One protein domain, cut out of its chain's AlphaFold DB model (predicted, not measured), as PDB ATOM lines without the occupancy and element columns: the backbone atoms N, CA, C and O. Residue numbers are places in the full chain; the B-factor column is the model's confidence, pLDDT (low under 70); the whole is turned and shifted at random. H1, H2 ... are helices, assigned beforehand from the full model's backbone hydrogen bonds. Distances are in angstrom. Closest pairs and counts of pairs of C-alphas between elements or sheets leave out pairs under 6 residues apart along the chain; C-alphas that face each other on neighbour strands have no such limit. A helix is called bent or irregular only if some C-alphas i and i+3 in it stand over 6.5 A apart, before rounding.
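AT A GLANCE: This is residues 179 to 236 of the 466 residues of an uncharacterized protein of Microscilla marina ATCC 23134 (UniProt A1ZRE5). Two long helices, H1 and then H2, run side by side in opposite directions as a narrow U, with the five-residue link 201 to 205 at its closed end and a gap between the arms. H2 is the longer arm and has a kink near residue 224. The printed part has 58 residues with two named helices, H1 then H2, and no named strand; the class is all helix. The whole is a loose rod, with a radius of gyration of the C-alphas of 14.0 A and spans of 43 by 20 by 12 A.

IN THESE COORDINATES: Start at Pro 180, whose C-alpha is at (-42.074, 28.266, -25.543); from there H1, residues 180 to 200, runs 30.3 A to C-alpha 200 at (-52.316, 18.432, -52.328). H1 is neither bent nor irregular, but only just: C-alphas 186 and 189 are 6.1 A apart. After a tight link, H2, residues 206 to 234, runs 39.4 A to C-alpha 234 at (-44.868, 40.039, -20.236). H2 is irregular: C-alphas 207 and 210 are 7.4 A apart. Near residue 224 it has a kink of 33 degrees.

HOW THE PARTS SIT: H1 and H2 are near each other, with 13 pairs of C-alphas within 10 A; their closest C-alphas are 8.1 A apart. Look at the backbone for O i to N i+4 pairs: 14 of 17 are within hydrogen-bond range in H1 and 21 of 25 in H2.

THE WHOLE: The two C-alphas farthest apart, those of Gly 202 and Gly 236, are 42.8 A apart, while those of Met 179 and Gly 236, the first and last printed, are 12.0 A apart. The printed part has no cut. Its mean pLDDT is 70.8; look for values under 70 at residues 179 to 186, 207 to 210, 218, 221, 223 to 225 and 227 to 236.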
ATOM      1  N   MET A 179     -39.862  26.436 -22.165       58.53
ATOM      2  CA  MET A 179     -39.165  27.136 -23.232       58.53
ATOM      3  C   MET A 179     -40.131  27.183 -24.422       58.53
ATOM      4  O   MET A 179     -40.068  26.280 -25.250       58.53
ATOM      5  N   PRO A 180     -41.028  28.187 -24.512       59.44
ATOM      6  CA  PRO A 180     -42.074  28.266 -25.543       59.44
ATOM      7  C   PRO A 180     -41.532  28.108 -26.969       59.44
ATOM      8  O   PRO A 180     -42.200  27.522 -27.807       59.44
ATOM      9  N   HIS A 181     -40.267  28.470 -27.208       60.22
ATOM     10  CA  HIS A 181     -39.579  28.200 -28.474       60.22
ATOM     11  C   HIS A 181     -39.539  26.706 -28.871       60.22
ATOM     12  O   HIS A 181     -39.604  26.417 -30.048       60.22
ATOM     13  N   ARG A 182     -39.474  25.749 -27.929       62.88
ATOM     14  CA  ARG A 182     -39.410  24.297 -28.194       62.88
ATOM     15  C   ARG A 182     -40.782  23.716 -28.498       62.88
ATOM     16  O   ARG A 182     -40.858  22.776 -29.277       62.88
ATOM     17  N   LEU A 183     -41.829  24.255 -27.868       64.50
ATOM     18  CA  LEU A 183     -43.195  23.948 -28.269       64.50
ATOM     19  C   LEU A 183     -43.390  24.493 -29.688       64.50
ATOM     20  O   LEU A 183     -43.624  23.719 -30.599       64.50
ATOM     21  N   MET A 184     -43.152  25.788 -29.903       62.16
ATOM     22  CA  MET A 184     -43.353  26.470 -31.190       62.16
ATOM     23  C   MET A 184     -42.533  25.877 -32.354       62.16
ATOM     24  O   MET A 184     -43.085  25.670 -33.426       62.16
ATOM     25  N   LEU A 185     -41.259  25.514 -32.149       63.56
ATOM     26  CA  LEU A 185     -40.433  24.832 -33.164       63.56
ATOM     27  C   LEU A 185     -40.994  23.463 -33.581       63.56
ATOM     28  O   LEU A 185     -40.641  22.982 -34.649       63.56
ATOM     29  N   ARG A 186     -41.855  22.836 -32.767       68.12
ATOM     30  CA  ARG A 186     -42.586  21.618 -33.152       68.12
ATOM     31  C   ARG A 186     -43.875  21.912 -33.921       68.12
ATOM     32  O   ARG A 186     -44.286  21.074 -34.712       68.12
ATOM     33  N   TRP A 187     -44.480  23.085 -33.727       72.56
ATOM     34  CA  TRP A 187     -45.694  23.491 -34.445       72.56
ATOM     35  C   TRP A 187     -45.404  24.037 -35.847       72.56
ATOM     36  O   TRP A 187     -46.251  23.890 -36.713       72.56
ATOM     37  N   ILE A 188     -44.217  24.601 -36.109       71.69
ATOM     38  CA  ILE A 188     -43.851  25.098 -37.454       71.69
ATOM     39  C   ILE A 188     -43.852  23.970 -38.508       71.69
ATOM     40  O   ILE A 188     -44.525  24.130 -39.523       71.69
ATOM     41  N   PRO A 189     -43.192  22.812 -38.292       72.31
ATOM     42  CA  PRO A 189     -43.274  21.688 -39.223       72.31
ATOM     43  C   PRO A 189     -44.701  21.163 -39.380       72.31
ATOM     44  O   PRO A 189     -45.090  20.808 -40.482       72.31
ATOM     45  N   LEU A 190     -45.487  21.146 -38.297       74.94
ATOM     46  CA  LEU A 190     -46.882  20.708 -38.335       74.94
ATOM     47  C   LEU A 190     -47.748  21.664 -39.167       74.94
ATOM     48  O   LEU A 190     -48.531  21.206 -39.986       74.94
ATOM     49  N   ALA A 191     -47.575  22.978 -39.011       75.69
ATOM     50  CA  ALA A 191     -48.279  23.986 -39.798       75.69
ATOM     51  C   ALA A 191     -47.890  23.923 -41.283       75.69
ATOM     52  O   ALA A 191     -48.762  23.987 -42.145       75.69
ATOM     53  N   LEU A 192     -46.601  23.731 -41.586       78.38
ATOM     54  CA  LEU A 192     -46.120  23.529 -42.958       78.38
ATOM     55  C   LEU A 192     -46.643  22.220 -43.565       78.38
ATOM     56  O   LEU A 192     -46.997  22.196 -44.739       78.38
ATOM     57  N   LEU A 193     -46.734  21.152 -42.768       78.88
ATOM     58  CA  LEU A 193     -47.279  19.862 -43.190       78.88
ATOM     59  C   LEU A 193     -48.783  19.952 -43.462       78.88
ATOM     60  O   LEU A 193     -49.225  19.493 -44.508       78.88
ATOM     61  N   VAL A 194     -49.554  20.590 -42.575       78.19
ATOM     62  CA  VAL A 194     -50.994  20.840 -42.768       78.19
ATOM     63  C   VAL A 194     -51.232  21.706 -44.006       78.19
ATOM     64  O   VAL A 194     -52.114  21.395 -44.801       78.19
ATOM     65  N   TYR A 195     -50.414  22.741 -44.220       79.94
ATOM     66  CA  TYR A 195     -50.478  23.569 -45.427       79.94
ATOM     67  C   TYR A 195     -50.159  22.771 -46.700       79.94
ATOM     68  O   TYR A 195     -50.888  22.862 -47.686       79.94
ATOM     69  N   GLY A 196     -49.106  21.944 -46.675       80.00
ATOM     70  CA  GLY A 196     -48.753  21.060 -47.788       80.00
ATOM     71  C   GLY A 196     -49.865  20.061 -48.120       80.00
ATOM     72  O   GLY A 196     -50.197  19.883 -49.288       80.00
ATOM     73  N   LEU A 197     -50.499  19.472 -47.102       77.38
ATOM     74  CA  LEU A 197     -51.637  18.560 -47.262       77.38
ATOM     75  C   LEU A 197     -52.867  19.261 -47.843       77.38
ATOM     76  O   LEU A 197     -53.454  18.766 -48.800       77.38
ATOM     77  N   ALA A 198     -53.220  20.438 -47.321       79.19
ATOM     78  CA  ALA A 198     -54.328  21.236 -47.845       79.19
ATOM     79  C   ALA A 198     -54.111  21.633 -49.316       79.19
ATOM     80  O   ALA A 198     -55.068  21.699 -50.086       79.19
ATOM     81  N   ARG A 199     -52.850  21.841 -49.717       76.19
ATOM     82  CA  ARG A 199     -52.469  22.090 -51.110       76.19
ATOM     83  C   ARG A 199     -52.647  20.857 -51.994       76.19
ATOM     84  O   ARG A 199     -53.228  20.979 -53.064       76.19
ATOM     85  N   VAL A 200     -52.171  19.688 -51.562       82.19
ATOM     86  CA  VAL A 200     -52.316  18.432 -52.328       82.19
ATOM     87  C   VAL A 200     -53.788  18.064 -52.517       82.19
ATOM     88  O   VAL A 200     -54.169  17.581 -53.576       82.19
ATOM     89  N   LEU A 201     -54.622  18.346 -51.516       86.06
ATOM     90  CA  LEU A 201     -56.061  18.086 -51.556       86.06
ATOM     91  C   LEU A 201     -56.863  19.148 -52.332       86.06
ATOM     92  O   LEU A 201     -58.084  19.044 -52.396       86.06
ATOM     93  N   GLY A 202     -56.218  20.178 -52.895       88.50
ATOM     94  CA  GLY A 202     -56.893  21.218 -53.680       88.50
ATOM     95  C   GLY A 202     -57.841  22.112 -52.872       88.50
ATOM     96  O   GLY A 202     -58.673  22.807 -53.444       88.50
ATOM     97  N   ILE A 203     -57.719  22.114 -51.541       86.19
ATOM     98  CA  ILE A 203     -58.620  22.848 -50.639       86.19
ATOM     99  C   ILE A 203     -58.360  24.365 -50.713       86.19
ATOM    100  O   ILE A 203     -59.237  25.166 -50.401       86.19
ATOM    101  N   ILE A 204     -57.157  24.778 -51.130       77.56
ATOM    102  CA  ILE A 204     -56.749  26.186 -51.201       77.56
ATOM    103  C   ILE A 204     -56.731  26.644 -52.671       77.56
ATOM    104  O   ILE A 204     -55.925  26.114 -53.438       77.56
ATOM    105  N   PRO A 205     -57.554  27.638 -53.066       79.38
ATOM    106  CA  PRO A 205     -57.598  28.158 -54.433       79.38
ATOM    107  C   PRO A 205     -56.259  28.741 -54.901       79.38
ATOM    108  O   PRO A 205     -55.555  29.402 -54.132       79.38
ATOM    109  N   ALA A 206     -55.949  28.566 -56.190       73.06
ATOM    110  CA  ALA A 206     -54.642  28.900 -56.764       73.06
ATOM    111  C   ALA A 206     -54.211  30.369 -56.579       73.06
ATOM    112  O   ALA A 206     -53.037  30.649 -56.341       73.06
ATOM    113  N   LEU A 207     -55.172  31.296 -56.604       66.38
ATOM    114  CA  LEU A 207     -54.970  32.740 -56.415       66.38
ATOM    115  C   LEU A 207     -54.399  33.125 -55.041       66.38
ATOM    116  O   LEU A 207     -53.842  34.209 -54.889       66.38
ATOM    117  N   PHE A 208     -54.509  32.253 -54.039       67.25
ATOM    118  CA  PHE A 208     -54.036  32.536 -52.686       67.25
ATOM    119  C   PHE A 208     -52.638  31.972 -52.389       67.25
ATOM    120  O   PHE A 208     -52.096  32.235 -51.315       67.25
ATOM    121  N   HIS A 209     -52.025  31.219 -53.309       66.44
ATOM    122  CA  HIS A 209     -50.771  30.508 -53.034       66.44
ATOM    123  C   HIS A 209     -49.589  31.432 -52.729       66.44
ATOM    124  O   HIS A 209     -48.877  31.197 -51.747       66.44
ATOM    125  N   ASP A 210     -49.409  32.489 -53.515       66.31
ATOM    126  CA  ASP A 210     -48.250  33.372 -53.365       66.31
ATOM    127  C   ASP A 210     -48.439  34.335 -52.188       66.31
ATOM    128  O   ASP A 210     -47.524  34.551 -51.391       66.31
ATOM    129  N   GLY A 211     -49.667  34.827 -51.995       74.19
ATOM    130  CA  GLY A 211     -50.013  35.710 -50.881       74.19
ATOM    131  C   GLY A 211     -49.928  35.024 -49.515       74.19
ATOM    132  O   GLY A 211     -49.374  35.596 -48.576       74.19
ATOM    133  N   ILE A 212     -50.419  33.783 -49.393       74.19
ATOM    134  CA  ILE A 212     -50.376  33.042 -48.122       74.19
ATOM    135  C   ILE A 212     -48.939  32.662 -47.769       74.19
ATOM    136  O   ILE A 212     -48.549  32.806 -46.612       74.19
ATOM    137  N   LEU A 213     -48.127  32.221 -48.736       71.62
ATOM    138  CA  LEU A 213     -46.738  31.857 -48.458       71.62
ATOM    139  C   LEU A 213     -45.932  33.076 -47.992       71.62
ATOM    140  O   LEU A 213     -45.256  33.001 -46.965       71.62
ATOM    141  N   VAL A 214     -46.055  34.213 -48.687       73.38
ATOM    142  CA  VAL A 214     -45.411  35.473 -48.283       73.38
ATOM    143  C   VAL A 214     -45.933  35.929 -46.920       73.38
ATOM    144  O   VAL A 214     -45.133  36.278 -46.054       73.38
ATOM    145  N   GLY A 215     -47.243  35.845 -46.674       76.25
ATOM    146  CA  GLY A 215     -47.856  36.186 -45.389       76.25
ATOM    147  C   GLY A 215     -47.356  35.322 -44.227       76.25
ATOM    148  O   GLY A 215     -47.005  35.852 -43.174       76.25
ATOM    149  N   VAL A 216     -47.243  34.004 -44.419       73.88
ATOM    150  CA  VAL A 216     -46.712  33.070 -43.411       73.88
ATOM    151  C   VAL A 216     -45.229  33.331 -43.161       73.88
ATOM    152  O   VAL A 216     -44.807  33.390 -42.007       73.88
ATOM    153  N   VAL A 217     -44.436  33.551 -44.212       72.06
ATOM    154  CA  VAL A 217     -43.010  33.887 -44.081       72.06
ATOM    155  C   VAL A 217     -42.835  35.204 -43.324       72.06
ATOM    156  O   VAL A 217     -42.039  35.272 -42.390       72.06
ATOM    157  N   LEU A 218     -43.618  36.231 -43.647       69.75
ATOM    158  CA  LEU A 218     -43.545  37.543 -43.004       69.75
ATOM    159  C   LEU A 218     -44.047  37.485 -41.552       69.75
ATOM    160  O   LEU A 218     -43.429  38.066 -40.659       69.75
ATOM    161  N   MET A 219     -45.078  36.688 -41.265       75.12
ATOM    162  CA  MET A 219     -45.527  36.401 -39.900       75.12
ATOM    163  C   MET A 219     -44.436  35.680 -39.084       75.12
ATOM    164  O   MET A 219     -44.188  36.027 -37.927       75.12
ATOM    165  N   VAL A 220     -43.730  34.714 -39.677       72.75
ATOM    166  CA  VAL A 220     -42.639  33.975 -39.019       72.75
ATOM    167  C   VAL A 220     -41.369  34.824 -38.867       72.75
ATOM    168  O   VAL A 220     -40.639  34.654 -37.894       72.75
ATOM    169  N   ILE A 221     -41.087  35.756 -39.776       67.81
ATOM    170  CA  ILE A 221     -39.893  36.612 -39.692       67.81
ATOM    171  C   ILE A 221     -40.130  37.828 -38.795       67.81
ATOM    172  O   ILE A 221     -39.209  38.239 -38.096       67.81
ATOM    173  N   VAL A 222     -41.340  38.393 -38.777       70.88
ATOM    174  CA  VAL A 222     -41.638  39.660 -38.088       70.88
ATOM    175  C   VAL A 222     -42.451  39.433 -36.817       70.88
ATOM    176  O   VAL A 222     -42.015  39.806 -35.724       70.88
ATOM    177  N   LEU A 223     -43.611  38.777 -36.928       69.94
ATOM    178  CA  LEU A 223     -44.526  38.592 -35.797       69.94
ATOM    179  C   LEU A 223     -43.934  37.648 -34.744       69.94
ATOM    180  O   LEU A 223     -44.129  37.847 -33.549       69.94
ATOM    181  N   PHE A 224     -43.167  36.640 -35.159       67.31
ATOM    182  CA  PHE A 224     -42.557  35.674 -34.246       67.31
ATOM    183  C   PHE A 224     -41.454  36.270 -33.349       67.31
ATOM    184  O   PHE A 224     -41.552  36.091 -32.130       67.31
ATOM    185  N   PRO A 225     -40.434  37.008 -33.842       69.88
ATOM    186  CA  PRO A 225     -39.513  37.710 -32.951       69.88
ATOM    187  C   PRO A 225     -40.228  38.753 -32.091       69.88
ATOM    188  O   PRO A 225     -39.853  38.915 -30.926       69.88
ATOM    189  N   LEU A 226     -41.275  39.405 -32.613       70.69
ATOM    190  CA  LEU A 226     -42.096  40.342 -31.849       70.69
ATOM    191  C   LEU A 226     -42.811  39.637 -30.687       70.69
ATOM    192  O   LEU A 226     -42.674  40.070 -29.549       70.69
ATOM    193  N   LEU A 227     -43.480  38.507 -30.929       69.75
ATOM    194  CA  LEU A 227     -44.147  37.692 -29.910       69.75
ATOM    195  C   LEU A 227     -43.155  37.067 -28.927       69.75
ATOM    196  O   LEU A 227     -43.441  37.000 -27.737       69.75
ATOM    197  N   ILE A 228     -41.960  36.655 -29.365       63.25
ATOM    198  CA  ILE A 228     -40.885  36.207 -28.462       63.25
ATOM    199  C   ILE A 228     -40.396  37.360 -27.584       63.25
ATOM    200  O   ILE A 228     -40.102  37.156 -26.400       63.25
ATOM    201  N   SER A 229     -40.287  38.560 -28.151       65.06
ATOM    202  CA  SER A 229     -39.932  39.771 -27.420       65.06
ATOM    203  C   SER A 229     -41.017  40.107 -26.394       65.06
ATOM    204  O   SER A 229     -40.699  40.239 -25.212       65.06
ATOM    205  N   LEU A 230     -42.289  40.108 -26.813       67.06
ATOM    206  CA  LEU A 230     -43.469  40.415 -26.002       67.06
ATOM    207  C   LEU A 230     -43.709  39.375 -24.900       67.06
ATOM    208  O   LEU A 230     -43.925  39.714 -23.744       67.06
ATOM    209  N   ALA A 231     -43.588  38.084 -25.203       63.31
ATOM    210  CA  ALA A 231     -43.634  37.028 -24.195       63.31
ATOM    211  C   ALA A 231     -42.435  37.132 -23.235       63.31
ATOM    212  O   ALA A 231     -42.553  36.878 -22.036       63.31
ATOM    213  N   GLY A 232     -41.272  37.549 -23.745       60.66
ATOM    214  CA  GLY A 232     -40.085  37.827 -22.947       60.66
ATOM    215  C   GLY A 232     -40.238  39.020 -21.997       60.66
ATOM    216  O   GLY A 232     -39.585  39.016 -20.946       60.66
ATOM    217  N   THR A 233     -41.067  40.010 -22.347       61.06
ATOM    218  CA  THR A 233     -41.392  41.178 -21.514       61.06
ATOM    219  C   THR A 233     -42.547  40.897 -20.553       61.06
ATOM    220  O   THR A 233     -42.379  41.163 -19.365       61.06
ATOM    221  N   LEU A 234     -43.653  40.305 -21.020       58.53
ATOM    222  CA  LEU A 234     -44.868  40.039 -20.236       58.53
ATOM    223  C   LEU A 234     -44.671  38.951 -19.179       58.53
ATOM    224  O   LEU A 234     -44.955  39.166 -18.004       58.53
ATOM    225  N   PHE A 235     -44.129  37.793 -19.560       55.97
ATOM    226  CA  PHE A 235     -43.927  36.688 -18.612       55.97
ATOM    227  C   PHE A 235     -42.599  36.794 -17.859       55.97
ATOM    228  O   PHE A 235     -42.358  36.067 -16.892       55.97
ATOM    229  N   GLY A 236     -41.726  37.705 -18.302       57.78
ATOM    230  CA  GLY A 236     -40.341  37.785 -17.872       57.78
ATOM    231  C   GLY A 236     -39.555  36.529 -18.263       57.78
ATOM    232  O   GLY A 236     -40.019  35.392 -18.203       57.78
TER     233      GLY A 236